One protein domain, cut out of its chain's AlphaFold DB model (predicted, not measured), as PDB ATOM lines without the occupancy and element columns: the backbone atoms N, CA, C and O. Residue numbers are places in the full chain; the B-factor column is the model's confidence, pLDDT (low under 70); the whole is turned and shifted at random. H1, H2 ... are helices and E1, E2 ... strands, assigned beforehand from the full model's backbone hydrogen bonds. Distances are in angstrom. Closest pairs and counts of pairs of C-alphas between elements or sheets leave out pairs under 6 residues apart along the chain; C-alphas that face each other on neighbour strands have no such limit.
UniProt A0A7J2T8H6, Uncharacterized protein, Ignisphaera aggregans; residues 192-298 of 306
ATOM      1  N   SER A 192     229.994 238.628 186.925       75.81
ATOM      2  CA  SER A 192     229.947 237.631 185.850       75.81
ATOM      3  C   SER A 192     229.845 238.293 184.474       75.81
ATOM      4  O   SER A 192     230.606 237.960 183.564       75.81
ATOM      5  N   THR A 193     228.981 239.302 184.345       81.69
ATOM      6  CA  THR A 193     228.851 240.101 183.124       81.69
ATOM      7  C   THR A 193     230.131 240.883 182.843       81.69
ATOM      8  O   THR A 193     230.608 240.891 181.712       81.69
ATOM      9  N   LEU A 194     230.730 241.507 183.861       84.00
ATOM     10  CA  LEU A 194     231.968 242.269 183.702       84.00
ATOM     11  C   LEU A 194     233.107 241.397 183.165       84.00
ATOM     12  O   LEU A 194     233.814 241.802 182.245       84.00
ATOM     13  N   PHE A 195     233.274 240.196 183.717       88.69
ATOM     14  CA  PHE A 195     234.332 239.284 183.296       88.69
ATOM     15  C   PHE A 195     234.111 238.746 181.878       88.69
ATOM     16  O   PHE A 195     235.073 238.652 181.116       88.69
ATOM     17  N   LYS A 196     232.854 238.497 181.484       88.94
ATOM     18  CA  LYS A 196     232.502 238.184 180.089       88.94
ATOM     19  C   LYS A 196     232.895 239.319 179.145       88.94
ATOM     20  O   LYS A 196     233.581 239.072 178.162       88.94
ATOM     21  N   LEU A 197     232.552 240.565 179.478       91.62
ATOM     22  CA  LEU A 197     232.905 241.730 178.656       91.62
ATOM     23  C   LEU A 197     234.421 241.936 178.538       91.62
ATOM     24  O   LEU A 197     234.907 242.297 177.470       91.62
ATOM     25  N   ILE A 198     235.182 241.689 179.610       93.50
ATOM     26  CA  ILE A 198     236.651 241.728 179.563       93.50
ATOM     27  C   ILE A 198     237.181 240.730 178.534       93.50
ATOM     28  O   ILE A 198     238.048 241.074 177.733       93.50
ATOM     29  N   GLU A 199     236.660 239.508 178.549       92.06
ATOM     30  CA  GLU A 199     237.078 238.457 177.631       92.06
ATOM     31  C   GLU A 199     236.644 238.734 176.181       92.06
ATOM     32  O   GLU A 199     237.444 238.565 175.263       92.06
ATOM     33  N   GLU A 200     235.432 239.254 175.962       91.50
ATOM     34  CA  GLU A 200     234.969 239.704 174.640       91.50
ATOM     35  C   GLU A 200     235.898 240.775 174.056       91.50
ATOM     36  O   GLU A 200     236.387 240.643 172.932       91.50
ATOM     37  N   VAL A 201     236.192 241.823 174.831       93.69
ATOM     38  CA  VAL A 201     237.077 242.912 174.394       93.69
ATOM     39  C   VAL A 201     238.499 242.399 174.176       93.69
ATOM     40  O   VAL A 201     239.157 242.809 173.218       93.69
ATOM     41  N   TYR A 202     238.966 241.471 175.013       92.69
ATOM     42  CA  TYR A 202     240.258 240.815 174.832       92.69
ATOM     43  C   TYR A 202     240.354 240.105 173.474       92.69
ATOM     44  O   TYR A 202     241.352 240.264 172.763       92.69
ATOM     45  N   LEU A 203     239.315 239.361 173.086       88.75
ATOM     46  CA  LEU A 203     239.269 238.661 171.802       88.75
ATOM     47  C   LEU A 203     239.169 239.628 170.621       88.75
ATOM     48  O   LEU A 203     239.873 239.442 169.628       88.75
ATOM     49  N   ILE A 204     238.367 240.692 170.737       88.50
ATOM     50  CA  ILE A 204     238.266 241.748 169.713       88.50
ATOM     51  C   ILE A 204     239.638 242.387 169.469       88.50
ATOM     52  O   ILE A 204     240.067 242.549 168.323       88.50
ATOM     53  N   LEU A 205     240.353 242.729 170.543       89.88
ATOM     54  CA  LEU A 205     241.694 243.297 170.444       89.88
ATOM     55  C   LEU A 205     242.688 242.281 169.877       89.88
ATOM     56  O   LEU A 205     243.452 242.633 168.982       89.88
ATOM     57  N   SER A 206     242.648 241.026 170.326       86.06
ATOM     58  CA  SER A 206     243.500 239.953 169.792       86.06
ATOM     59  C   SER A 206     243.320 239.787 168.277       86.06
ATOM     60  O   SER A 206     244.308 239.795 167.540       86.06
ATOM     61  N   ALA A 207     242.074 239.752 167.793       81.12
ATOM     62  CA  ALA A 207     241.759 239.675 166.367       81.12
ATOM     63  C   ALA A 207     242.298 240.883 165.586       81.12
ATOM     64  O   ALA A 207     242.885 240.722 164.515       81.12
ATOM     65  N   LYS A 208     242.189 242.096 166.149       82.44
ATOM     66  CA  LYS A 208     242.759 243.319 165.557       82.44
ATOM     67  C   LYS A 208     244.284 243.252 165.406       82.44
ATOM     68  O   LYS A 208     244.820 243.821 164.459       82.44
ATOM     69  N   TYR A 209     244.976 242.540 166.296       73.75
ATOM     70  CA  TYR A 209     246.418 242.274 166.205       73.75
ATOM     71  C   TYR A 209     246.767 241.050 165.334       73.75
ATOM     72  O   TYR A 209     247.911 240.598 165.344       73.75
ATOM     73  N   GLY A 210     245.814 240.512 164.565       65.56
ATOM     74  CA  GLY A 210     246.032 239.400 163.635       65.56
ATOM     75  C   GLY A 210     245.909 238.008 164.258       65.56
ATOM     76  O   GLY A 210     246.202 237.016 163.590       65.56
ATOM     77  N   TRP A 211     245.459 237.909 165.511       66.25
ATOM     78  CA  TRP A 211     245.248 236.635 166.197       66.25
ATOM     79  C   TRP A 211     243.790 236.211 166.103       66.25
ATOM     80  O   TRP A 211     242.947 236.634 166.892       66.25
ATOM     81  N   ASN A 212     243.503 235.352 165.129       59.53
ATOM     82  CA  ASN A 212     242.190 234.742 164.970       59.53
ATOM     83  C   ASN A 212     242.165 233.361 165.645       59.53
ATOM     84  O   ASN A 212     243.041 232.544 165.341       59.53
ATOM     85  N   PRO A 213     241.129 233.032 166.444       54.03
ATOM     86  CA  PRO A 213     240.939 231.692 167.022       54.03
ATOM     87  C   PRO A 213     240.919 230.560 165.976       54.03
ATOM     88  O   PRO A 213     241.080 229.388 166.306       54.03
ATOM     89  N   VAL A 214     240.727 230.911 164.700       46.69
ATOM     90  CA  VAL A 214     240.591 229.994 163.560       46.69
ATOM     91  C   VAL A 214     241.940 229.525 162.981       46.69
ATOM     92  O   VAL A 214     241.961 228.601 162.178       46.69
ATOM     93  N   ASN A 215     243.080 230.091 163.401       43.59
ATOM     94  CA  ASN A 215     244.405 229.736 162.856       43.59
ATOM     95  C   ASN A 215     245.184 228.672 163.657       43.59
ATOM     96  O   ASN A 215     246.366 228.454 163.397       43.59
ATOM     97  N   CYS A 216     244.556 227.977 164.612       52.84
ATOM     98  CA  CYS A 216     245.279 227.094 165.541       52.84
ATOM     99  C   CYS A 216     244.657 225.701 165.734       52.84
ATOM    100  O   CYS A 216     244.623 225.200 166.852       52.84
ATOM    101  N   TYR A 217     244.231 225.040 164.651       43.44
ATOM    102  CA  TYR A 217     243.763 223.643 164.702       43.44
ATOM    103  C   TYR A 217     244.352 222.709 163.628       43.44
ATOM    104  O   TYR A 217     243.734 221.692 163.318       43.44
ATOM    105  N   HIS A 218     245.533 222.992 163.049       40.44
ATOM    106  CA  HIS A 218     246.017 222.138 161.945       40.44
ATOM    107  C   HIS A 218     247.414 221.512 162.006       40.44
ATOM    108  O   HIS A 218     247.622 220.550 161.278       40.44
ATOM    109  N   TYR A 219     248.351 221.905 162.879       37.53
ATOM    110  CA  TYR A 219     249.684 221.269 162.859       37.53
ATOM    111  C   TYR A 219     250.368 221.217 164.236       37.53
ATOM    112  O   TYR A 219     251.117 222.121 164.585       37.53
ATOM    113  N   SER A 220     250.102 220.162 165.025       38.97
ATOM    114  CA  SER A 220     250.959 219.565 166.086       38.97
ATOM    115  C   SER A 220     250.113 219.016 167.241       38.97
ATOM    116  O   SER A 220     249.333 219.737 167.858       38.97
ATOM    117  N   THR A 221     250.298 217.733 167.553       42.03
ATOM    118  CA  THR A 221     249.597 216.954 168.588       42.03
ATOM    119  C   THR A 221     250.190 217.106 169.995       42.03
ATOM    120  O   THR A 221     249.846 216.324 170.879       42.03
ATOM    121  N   LYS A 222     251.088 218.078 170.233       40.41
ATOM    122  CA  LYS A 222     251.789 218.196 171.527       40.41
ATOM    123  C   LYS A 222     251.528 219.489 172.307       40.41
ATOM    124  O   LYS A 222     251.464 219.411 173.525       40.41
ATOM    125  N   TYR A 223     251.320 220.636 171.654       41.88
ATOM    126  CA  TYR A 223     250.979 221.913 172.309       41.88
ATOM    127  C   TYR A 223     250.338 222.856 171.283       41.88
ATOM    128  O   TYR A 223     251.071 223.446 170.501       41.88
ATOM    129  N   ASN A 224     249.009 222.988 171.236       40.91
ATOM    130  CA  ASN A 224     248.345 223.926 170.317       40.91
ATOM    131  C   ASN A 224     246.951 224.327 170.821       40.91
ATOM    132  O   ASN A 224     245.973 223.668 170.488       40.91
ATOM    133  N   VAL A 225     246.861 225.420 171.589       47.22
ATOM    134  CA  VAL A 225     245.632 226.226 171.708       47.22
ATOM    135  C   VAL A 225     246.049 227.671 172.022       47.22
ATOM    136  O   VAL A 225     246.438 227.964 173.149       47.22
ATOM    137  N   CYS A 226     246.032 228.581 171.044       59.03
ATOM    138  CA  CYS A 226     246.222 230.011 171.313       59.03
ATOM    139  C   CYS A 226     244.854 230.681 171.318       59.03
ATOM    140  O   CYS A 226     244.286 230.965 170.268       59.03
ATOM    141  N   TYR A 227     244.308 230.885 172.512       71.75
ATOM    142  CA  TYR A 227     243.020 231.545 172.689       71.75
ATOM    143  C   TYR A 227     243.061 233.041 172.327       71.75
ATOM    144  O   TYR A 227     242.099 233.572 171.780       71.75
ATOM    145  N   GLY A 228     244.204 233.695 172.531       73.75
ATOM    146  CA  GLY A 228     244.486 235.030 172.011       73.75
ATOM    147  C   GLY A 228     245.958 235.405 172.168       73.75
ATOM    148  O   GLY A 228     246.786 234.588 172.577       73.75
ATOM    149  N   ALA A 229     246.283 236.651 171.826       79.44
ATOM    150  CA  ALA A 229     247.632 237.202 171.943       79.44
ATOM    151  C   ALA A 229     247.835 237.912 173.289       79.44
ATOM    152  O   ALA A 229     246.858 238.285 173.945       79.44
ATOM    153  N   PRO A 230     249.081 238.214 173.677       87.88
ATOM    154  CA  PRO A 230     249.334 239.280 174.631       87.88
ATOM    155  C   PRO A 230     248.820 240.609 174.064       87.88
ATOM    156  O   PRO A 230     249.326 241.094 173.053       87.88
ATOM    157  N   ILE A 231     247.819 241.204 174.711       91.75
ATOM    158  CA  ILE A 231     247.278 242.508 174.311       91.75
ATOM    159  C   ILE A 231     247.732 243.600 175.280       91.75
ATOM    160  O   ILE A 231     247.886 243.332 176.476       91.75
ATOM    161  N   PRO A 232     247.939 244.842 174.808       94.38
ATOM    162  CA  PRO A 232     248.194 245.958 175.701       94.38
ATOM    163  C   PRO A 232     246.992 246.186 176.621       94.38
ATOM    164  O   PRO A 232     245.841 246.206 176.180       94.38
ATOM    165  N   VAL A 233     247.273 246.405 177.904       95.12
ATOM    166  CA  VAL A 233     246.240 246.761 178.887       95.12
ATOM    167  C   VAL A 233     245.674 248.154 178.593       95.12
ATOM    168  O   VAL A 233     244.494 248.384 178.830       95.12
ATOM    169  N   GLY A 234     246.466 249.043 177.989       90.56
ATOM    170  CA  GLY A 234     246.049 250.410 177.672       90.56
ATOM    171  C   GLY A 234     246.208 251.346 178.863       90.56
ATOM    172  O   GLY A 234     246.921 251.014 179.804       90.56
ATOM    173  N   ASN A 235     245.520 252.484 178.823       89.94
ATOM    174  CA  ASN A 235     245.757 253.729 179.558       89.94
ATOM    175  C   ASN A 235     246.701 254.694 178.831       89.94
ATOM    176  O   ASN A 235     247.899 254.792 179.113       89.94
ATOM    177  N   LYS A 236     246.107 255.467 177.920       89.81
ATOM    178  CA  LYS A 236     246.781 256.458 177.072       89.81
ATOM    179  C   LYS A 236     247.598 257.499 177.843       89.81
ATOM    180  O   LYS A 236     248.598 257.970 177.310       89.81
ATOM    181  N   SER A 237     247.217 257.856 179.073       85.56
ATOM    182  CA  SER A 237     247.972 258.840 179.866       85.56
ATOM    183  C   SER A 237     249.256 258.267 180.469       85.56
ATOM    184  O   SER A 237     250.197 259.021 180.695       85.56
ATOM    185  N   ILE A 238     249.317 256.950 180.690       89.12
ATOM    186  CA  ILE A 238     250.496 256.259 181.233       89.12
ATOM    187  C   ILE A 238     251.365 255.697 180.103       89.12
ATOM    188  O   ILE A 238     252.582 255.866 180.106       89.12
ATOM    189  N   TRP A 239     250.745 255.036 179.124       90.31
ATOM    190  CA  TRP A 239     251.442 254.258 178.095       90.31
ATOM    191  C   TRP A 239     251.451 254.902 176.709       90.31
ATOM    192  O   TRP A 239     252.000 254.319 175.775       90.31
ATOM    193  N   GLY A 240     250.789 256.049 176.527       90.44
ATOM    194  CA  GLY A 240     250.660 256.707 175.220       90.44
ATOM    195  C   GLY A 240     249.834 255.926 174.189       90.44
ATOM    196  O   GLY A 240     249.775 256.323 173.028       90.44
ATOM    197  N   SER A 241     249.199 254.821 174.586       90.12
ATOM    198  CA  SER A 241     248.455 253.921 173.703       90.12
ATOM    199  C   SER A 241     247.193 253.386 174.375       90.12
ATOM    200  O   SER A 241     247.112 253.294 175.599       90.12
ATOM    201  N   GLU A 242     246.203 253.063 173.547       93.44
ATOM    202  CA  GLU A 242     244.923 252.489 173.964       93.44
ATOM    203  C   GLU A 242     245.005 250.956 173.956       93.44
ATOM    204  O   GLU A 242     245.757 250.362 173.176       93.44
ATOM    205  N   GLY A 243     244.228 250.307 174.817       94.75
ATOM    206  CA  GLY A 243     244.225 248.855 174.959       94.75
ATOM    207  C   GLY A 243     242.931 248.328 175.567       94.75
ATOM    208  O   GLY A 243     241.852 248.862 175.317       94.75
ATOM    209  N   LEU A 244     243.044 247.255 176.352       96.00
ATOM    210  CA  LEU A 244     241.902 246.600 176.995       96.00
ATOM    211  C   LEU A 244     241.056 247.568 177.835       96.00
ATOM    212  O   LEU A 244     239.834 247.496 177.782       96.00
ATOM    213  N   PHE A 245     241.687 248.485 178.570       95.44
ATOM    214  CA  PHE A 245     241.011 249.473 179.408       95.44
ATOM    215  C   PHE A 245     240.082 250.384 178.600       95.44
ATOM    216  O   PHE A 245     238.899 250.507 178.918       95.44
ATOM    217  N   GLU A 246     240.593 250.997 177.532       95.94
ATOM    218  CA  GLU A 246     239.789 251.855 176.663       95.94
ATOM    219  C   GLU A 246     238.718 251.063 175.915       95.94
ATOM    220  O   GLU A 246     237.568 251.496 175.871       95.94
ATOM    221  N   GLY A 247     239.064 249.887 175.379       94.94
ATOM    222  CA  GLY A 247     238.106 249.022 174.690       94.94
ATOM    223  C   GLY A 247     236.941 248.608 175.592       94.94
ATOM    224  O   GLY A 247     235.784 248.667 175.183       94.94
ATOM    225  N   LEU A 248     237.233 248.260 176.846       93.50
ATOM    226  CA  LEU A 248     236.223 247.884 177.827       93.50
ATOM    227  C   LEU A 248     235.332 249.065 178.200       93.50
ATOM    228  O   LEU A 248     234.118 248.909 178.242       93.50
ATOM    229  N   ASN A 249     235.899 250.254 178.402       85.44
ATOM    230  CA  ASN A 249     235.115 251.452 178.699       85.44
ATOM    231  C   ASN A 249     234.206 251.884 177.541       85.44
ATOM    232  O   ASN A 249     233.099 252.360 177.791       85.44
ATOM    233  N   ILE A 250     234.620 251.668 176.287       89.06
ATOM    234  CA  ILE A 250     233.750 251.861 175.118       89.06
ATOM    235  C   ILE A 250     232.553 250.906 175.193       89.06
ATOM    236  O   ILE A 250     231.414 251.366 175.176       89.06
ATOM    237  N   VAL A 251     232.797 249.603 175.369       86.56
ATOM    238  CA  VAL A 251     231.727 248.590 175.428       86.56
ATOM    239  C   VAL A 251     230.801 248.798 176.631       86.56
ATOM    240  O   VAL A 251     229.584 248.655 176.514       86.56
ATOM    241  N   LEU A 252     231.349 249.169 177.790       79.62
ATOM    242  CA  LEU A 252     230.561 249.498 178.978       79.62
ATOM    243  C   LEU A 252     229.646 250.689 178.703       79.62
ATOM    244  O   LEU A 252     228.449 250.602 178.970       79.62
ATOM    245  N   ARG A 253     230.172 251.757 178.097       79.38
ATOM    246  CA  ARG A 253     229.389 252.940 177.728       79.38
ATOM    247  C   ARG A 253     228.280 252.604 176.729       79.38
ATOM    248  O   ARG A 253     227.148 253.024 176.938       79.38
ATOM    249  N   GLU A 254     228.582 251.828 175.690       77.31
ATOM    250  CA  GLU A 254     227.603 251.381 174.687       77.31
ATOM    251  C   GLU A 254     226.477 250.535 175.299       77.31
ATOM    252  O   GLU A 254     225.333 250.610 174.860       77.31
ATOM    253  N   LYS A 255     226.775 249.769 176.354       70.75
ATOM    254  CA  LYS A 255     225.797 248.955 177.098       70.75
ATOM    255  C   LYS A 255     225.142 249.702 178.277       70.75
ATOM    256  O   LYS A 255     224.392 249.099 179.051       70.75
ATOM    257  N   GLY A 256     225.407 251.003 178.430       61.03
ATOM    258  CA  GLY A 256     224.830 251.853 179.478       61.03
ATOM    259  C   GLY A 256     225.386 251.605 180.886       61.03
ATOM    260  O   GLY A 256     224.716 251.906 181.874       61.03
ATOM    261  N   TYR A 257     226.578 251.021 180.991       67.75
ATOM    262  CA  TYR A 257     227.298 250.798 182.242       67.75
ATOM    263  C   TYR A 257     228.265 251.947 182.577       67.75
ATOM    264  O   TYR A 257     228.598 252.782 181.734       67.75
ATOM    265  N   ALA A 258     228.730 251.976 183.829       63.41
ATOM    266  CA  ALA A 258     229.767 252.901 184.278       63.41
ATOM    267  C   ALA A 258     231.105 252.635 183.577       63.41
ATOM    268  O   ALA A 258     231.523 251.484 183.466       63.41
ATOM    269  N   GLU A 259     231.819 253.694 183.192       77.62
ATOM    270  CA  GLU A 259     233.234 253.559 182.843       77.62
ATOM    271  C   GLU A 259     234.049 253.222 184.095       77.62
ATOM    272  O   GLU A 259     233.829 253.766 185.181       77.62
ATOM    273  N   LEU A 260     235.018 252.333 183.940       76.25
ATOM    274  CA  LEU A 260     235.959 251.969 184.979       76.25
ATOM    275  C   LEU A 260     237.015 253.062 185.130       76.25
ATOM    276  O   LEU A 260     237.612 253.527 184.156       76.25
ATOM    277  N   ALA A 261     237.301 253.414 186.380       78.25
ATOM    278  CA  ALA A 261     238.517 254.133 186.725       78.25
ATOM    279  C   ALA A 261     239.729 253.193 186.637       78.25
ATOM    280  O   ALA A 261     239.615 251.997 186.917       78.25
ATOM    281  N   TRP A 262     240.902 253.744 186.313       83.50
ATOM    282  CA  TRP A 262     242.137 252.964 186.171       83.50
ATOM    283  C   TRP A 262     242.474 252.139 187.419       83.50
ATOM    284  O   TRP A 262     242.733 250.945 187.316       83.50
ATOM    285  N   GLU A 263     242.403 252.744 188.607       77.31
ATOM    286  CA  GLU A 263     242.701 252.054 189.869       77.31
ATOM    287  C   GLU A 263     241.765 250.869 190.120       77.31
ATOM    288  O   GLU A 263     242.207 249.792 190.506       77.31
ATOM    289  N   TYR A 264     240.475 251.026 189.820       65.62
ATOM    290  CA  TYR A 264     239.513 249.939 189.973       65.62
ATOM    291  C   TYR A 264     239.737 248.828 188.941       65.62
ATOM    292  O   TYR A 264     239.656 247.645 189.267       65.62
ATOM    293  N   PHE A 265     240.094 249.197 187.710       84.44
ATOM    294  CA  PHE A 265     240.469 248.232 186.686       84.44
ATOM    295  C   PHE A 265     241.708 247.418 187.088       84.44
ATOM    296  O   PHE A 265     241.717 246.207 186.889       84.44
ATOM    297  N   LYS A 266     242.709 248.027 187.739       83.19
ATOM    298  CA  LYS A 266     243.863 247.294 188.292       83.19
ATOM    299  C   LYS A 266     243.457 246.249 189.328       83.19
ATOM    300  O   LYS A 266     243.975 245.136 189.290       83.19
ATOM    301  N   GLU A 267     242.531 246.578 190.223       78.75
ATOM    302  CA  GLU A 267     242.013 245.606 191.194       78.75
ATOM    303  C   GLU A 267     241.258 244.463 190.505       78.75
ATOM    304  O   GLU A 267     241.457 243.300 190.849       78.75
ATOM    305  N   ILE A 268     240.472 244.761 189.467       80.12
ATOM    306  CA  ILE A 268     239.819 243.730 188.649       80.12
ATOM    307  C   ILE A 268     240.859 242.808 188.003       80.12
ATOM    308  O   ILE A 268     240.710 241.590 188.076       80.12
ATOM    309  N   LEU A 269     241.928 243.363 187.422       88.06
ATOM    310  CA  LEU A 269     243.002 242.580 186.808       88.06
ATOM    311  C   LEU A 269     243.660 241.614 187.802       88.06
ATOM    312  O   LEU A 269     243.891 240.461 187.450       88.06
ATOM    313  N   LYS A 270     243.888 242.046 189.049       81.81
ATOM    314  CA  LYS A 270     244.403 241.175 190.122       81.81
ATOM    315  C   LYS A 270     243.431 240.047 190.477       81.81
ATOM    316  O   LYS A 270     243.865 238.941 190.767       81.81
ATOM    317  N   VAL A 271     242.126 240.324 190.472       82.88
ATOM    318  CA  VAL A 271     241.083 239.340 190.815       82.88
ATOM    319  C   VAL A 271     240.914 238.281 189.724       82.88
ATOM    320  O   VAL A 271     240.684 237.113 190.033       82.88
ATOM    321  N   ILE A 272     241.002 238.672 188.450       83.75
ATOM    322  CA  ILE A 272     240.838 237.738 187.325       83.75
ATOM    323  C   ILE A 272     242.120 236.974 186.992       83.75
ATOM    324  O   ILE A 272     242.049 235.949 186.313       83.75
ATOM    325  N   GLU A 273     243.282 237.464 187.430       87.19
ATOM    326  CA  GLU A 273     244.558 236.798 187.201       87.19
ATOM    327  C   GLU A 273     244.539 235.387 187.801       87.19
ATOM    328  O   GLU A 273     244.259 235.166 188.980       87.19
ATOM    329  N   LYS A 274     244.816 234.402 186.947       84.94
ATOM    330  CA  LYS A 274     244.781 232.981 187.290       84.94
ATOM    331  C   LYS A 274     246.038 232.338 186.722       84.94
ATOM    332  O   LYS A 274     246.136 232.235 185.495       84.94
ATOM    333  N   PRO A 275     246.985 231.887 187.565       81.75
ATOM    334  CA  PRO A 275     248.243 231.311 187.106       81.75
ATOM    335  C   PRO A 275     248.043 230.241 186.026       81.75
ATOM    336  O   PRO A 275     247.255 229.312 186.187       81.75
ATOM    337  N   GLY A 276     248.741 230.404 184.900       78.19
ATOM    338  CA  GLY A 276     248.655 229.501 183.746       78.19
ATOM    339  C   GLY A 276     247.375 229.618 182.906       78.19
ATOM    340  O   GLY A 276     247.233 228.862 181.954       78.19
ATOM    341  N   ILE A 277     246.458 230.538 183.236       84.06
ATOM    342  CA  ILE A 277     245.185 230.742 182.527       84.06
ATOM    343  C   ILE A 277     245.065 232.183 182.018       84.06
ATOM    344  O   ILE A 277     245.015 232.387 180.805       84.06
ATOM    345  N   ILE A 278     245.075 233.159 182.929       88.19
ATOM    346  CA  ILE A 278     245.104 234.599 182.638       88.19
ATOM    347  C   ILE A 278     246.369 235.156 183.278       88.19
ATOM    348  O   ILE A 278     246.558 234.993 184.481       88.19
ATOM    349  N   GLN A 279     247.226 235.793 182.486       91.56
ATOM    350  CA  GLN A 279     248.479 236.386 182.958       91.56
ATOM    351  C   GLN A 279     248.483 237.887 182.702       91.56
ATOM    352  O   GLN A 279     248.246 238.309 181.567       91.56
ATOM    353  N   VAL A 280     248.793 238.677 183.734       93.12
ATOM    354  CA  VAL A 280     248.938 240.131 183.634       93.12
ATOM    355  C   VAL A 280     250.399 240.496 183.868       93.12
ATOM    356  O   VAL A 280     250.942 240.360 184.960       93.12
ATOM    357  N   THR A 281     251.071 240.988 182.832       93.25
ATOM    358  CA  THR A 281     252.450 241.459 182.959       93.25
ATOM    359  C   THR A 281     252.456 242.852 183.569       93.25
ATOM    360  O   THR A 281     251.834 243.764 183.023       93.25
ATOM    361  N   GLN A 282     253.199 243.034 184.657       93.50
ATOM    362  CA  GLN A 282     253.421 244.335 185.284       93.50
ATOM    363  C   GLN A 282     254.862 244.794 185.060       93.50
ATOM    364  O   GLN A 282     255.788 243.993 185.172       93.50
ATOM    365  N   ILE A 283     255.054 246.075 184.744       94.00
ATOM    366  CA  ILE A 283     256.383 246.689 184.605       94.00
ATOM    367  C   ILE A 283     256.382 248.084 185.229       94.00
ATOM    368  O   ILE A 283     255.323 248.673 185.443       94.00
ATOM    369  N   ILE A 284     257.569 248.635 185.477       93.75
ATOM    370  CA  ILE A 284     257.711 250.044 185.855       93.75
ATOM    371  C   ILE A 284     257.340 250.903 184.639       93.75
ATOM    372  O   ILE A 284     257.984 250.825 183.592       93.75
ATOM    373  N   ALA A 285     256.272 251.681 184.764       91.06
ATOM    374  CA  ALA A 285     255.758 252.553 183.719       91.06
ATOM    375  C   ALA A 285     256.487 253.912 183.694       91.06
ATOM    376  O   ALA A 285     257.215 254.243 184.634       91.06
ATOM    377  N   PRO A 286     256.282 254.751 182.656       89.38
ATOM    378  CA  PRO A 286     256.906 256.078 182.566       89.38
ATOM    379  C   PRO A 286     256.577 257.024 183.730       89.38
ATOM    380  O   PRO A 286     257.304 257.982 183.970       89.38
ATOM    381  N   ASN A 287     255.494 256.754 184.461       85.50
ATOM    382  CA  ASN A 287     255.115 257.489 185.668       85.50
ATOM    383  C   ASN A 287     255.917 257.071 186.925       85.50
ATOM    384  O   ASN A 287     255.685 257.630 187.991       85.50
ATOM    385  N   GLY A 288     256.829 256.096 186.815       88.62
ATOM    386  CA  GLY A 288     257.653 255.584 187.914       88.62
ATOM    387  C   GLY A 288     256.992 254.503 188.777       88.62
ATOM    388  O   GLY A 288     257.658 253.938 189.643       88.62
ATOM    389  N   ASN A 289     255.720 254.175 188.539       89.25
ATOM    390  CA  ASN A 289     254.982 253.159 189.289       89.25
ATOM    391  C   ASN A 289     254.998 251.804 188.575       89.25
ATOM    392  O   ASN A 289     255.161 251.727 187.358       89.25
ATOM    393  N   VAL A 290     254.781 250.724 189.327       91.38
ATOM    394  CA  VAL A 290     254.525 249.399 188.749       91.38
ATOM    395  C   VAL A 290     253.081 249.355 188.250       91.38
ATOM    396  O   VAL A 290     252.146 249.475 189.040       91.38
ATOM    397  N   GLU A 291     252.898 249.193 186.942       93.62
ATOM    398  CA  GLU A 291     251.588 249.232 186.285       93.62
ATOM    399  C   GLU A 291     251.411 248.018 185.353       93.62
ATOM    400  O   GLU A 291     252.388 247.510 184.785       93.62
ATOM    401  N   PRO A 292     250.168 247.541 185.146       94.62
ATOM    402  CA  PRO A 292     249.887 246.472 184.195       94.62
ATOM    403  C   PRO A 292     250.119 246.950 182.756       94.62
ATOM    404  O   PRO A 292     249.597 247.977 182.322       94.62
ATOM    405  N   ARG A 293     250.907 246.180 182.003       94.12
ATOM    406  CA  ARG A 293     251.347 246.499 180.639       94.12
ATOM    407  C   ARG A 293     250.636 245.680 179.577       94.12
ATOM    408  O   ARG A 293     250.281 246.215 178.520       94.12
ATOM    409  N   SER A 294     250.486 244.387 179.831       93.50
ATOM    410  CA  SER A 294     249.869 243.440 178.906       93.50
ATOM    411  C   SER A 294     249.109 242.360 179.651       93.50
ATOM    412  O   SER A 294     249.432 242.038 180.792       93.50
ATOM    413  N   ILE A 295     248.112 241.795 178.985       93.50
ATOM    414  CA  ILE A 295     247.298 240.696 179.493       93.50
ATOM    415  C   ILE A 295     247.158 239.621 178.423       93.50
ATOM    416  O   ILE A 295     247.041 239.931 177.238       93.50
ATOM    417  N   THR A 296     247.190 238.360 178.844       90.12
ATOM    418  CA  THR A 296     247.063 237.197 177.960       90.12
ATOM    419  C   THR A 296     246.081 236.202 178.556       90.12
ATOM    420  O   THR A 296     246.215 235.848 179.728       90.12
ATOM    421  N   PHE A 297     245.130 235.724 177.753       88.19
ATOM    422  CA  PHE A 297     244.265 234.601 178.101       88.19
ATOM    423  C   PHE A 297     244.710 233.394 177.274       88.19
ATOM    424  O   PHE A 297     244.832 233.466 176.053       88.19
ATOM    425  N   THR A 298     244.959 232.270 177.934       82.44
ATOM    426  CA  THR A 298     245.463 231.048 177.280       82.44
ATOM    427  C   THR A 298     244.349 230.081 176.875       82.44
ATOM    428  O   THR A 298     244.551 229.243 176.000       82.44
TER     429      THR A 298
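What this domain is: This is residues 192 to 298 of the 306 residues of an uncharacterized protein of Ignisphaera aggregans (UniProt A0A7J2T8H6). A strand hairpin, E1 and E2, has helix H4 packed on it, while H1 and H3 cross each other steeply beside this part; a long loop swings away from the body, and its residues 218 to 223 stick out. On its way back the loop pairs briefly with E2, through residues 231 to 232. The printed part has 107 residues, with helices H1 to H4 followed by strands E1 and E2, an antiparallel sheet in the order E1 - E2. The class is mixed, helices and strands; the whole is compact, with a radius of gyration of the C-alphas of 14.5 A and spans of 43 by 34 by 24 A.

Where its parts are: H1, residues 192 to 208, begins at C-alpha 192 (229.947, 237.631, 185.850) and is 24.7 A long. H2 is residues 236 to 239. H3, residues 244 to 254, and H4, residues 262 to 272, are each 15.3 A long. E1, residues 278 to 284, is 20.2 A long. E2, residues 290 to 297, is 20.9 A long and ends at C-alpha 297 (244.265, 234.601, 178.101).

How they stand to each other: H1 touches H3 at a steep tilt of 63 degrees, opposite ways; their closest C-alphas, of Val 201 and Leu 248, are 6.1 A apart. H1 and E2 are near each other. H2 touches no helix. H3 and H4 are close but not clearly touching, with the C-alphas of Phe 245 and Phe 265 closest at 7.4 A. The closest C-alphas of H4 and E1, of Ile 272 and Ile 278, are 7.1 A apart. In the hairpin E1 and E2, N 281 and O 294 are within hydrogen-bond range at 2.8 A. Every O i to N i+4 pair is within range in H1, H3 and H4; H2 is too short for one.

The domain as a whole: The C-alphas farthest apart, of Thr 221 and Asn 287, are 44.3 A apart. The printed part has no cut. The link from H1 to H2, 27 residues, is long. Confidence is under 70 at residues 210 to 226, 256 to 258 and 264.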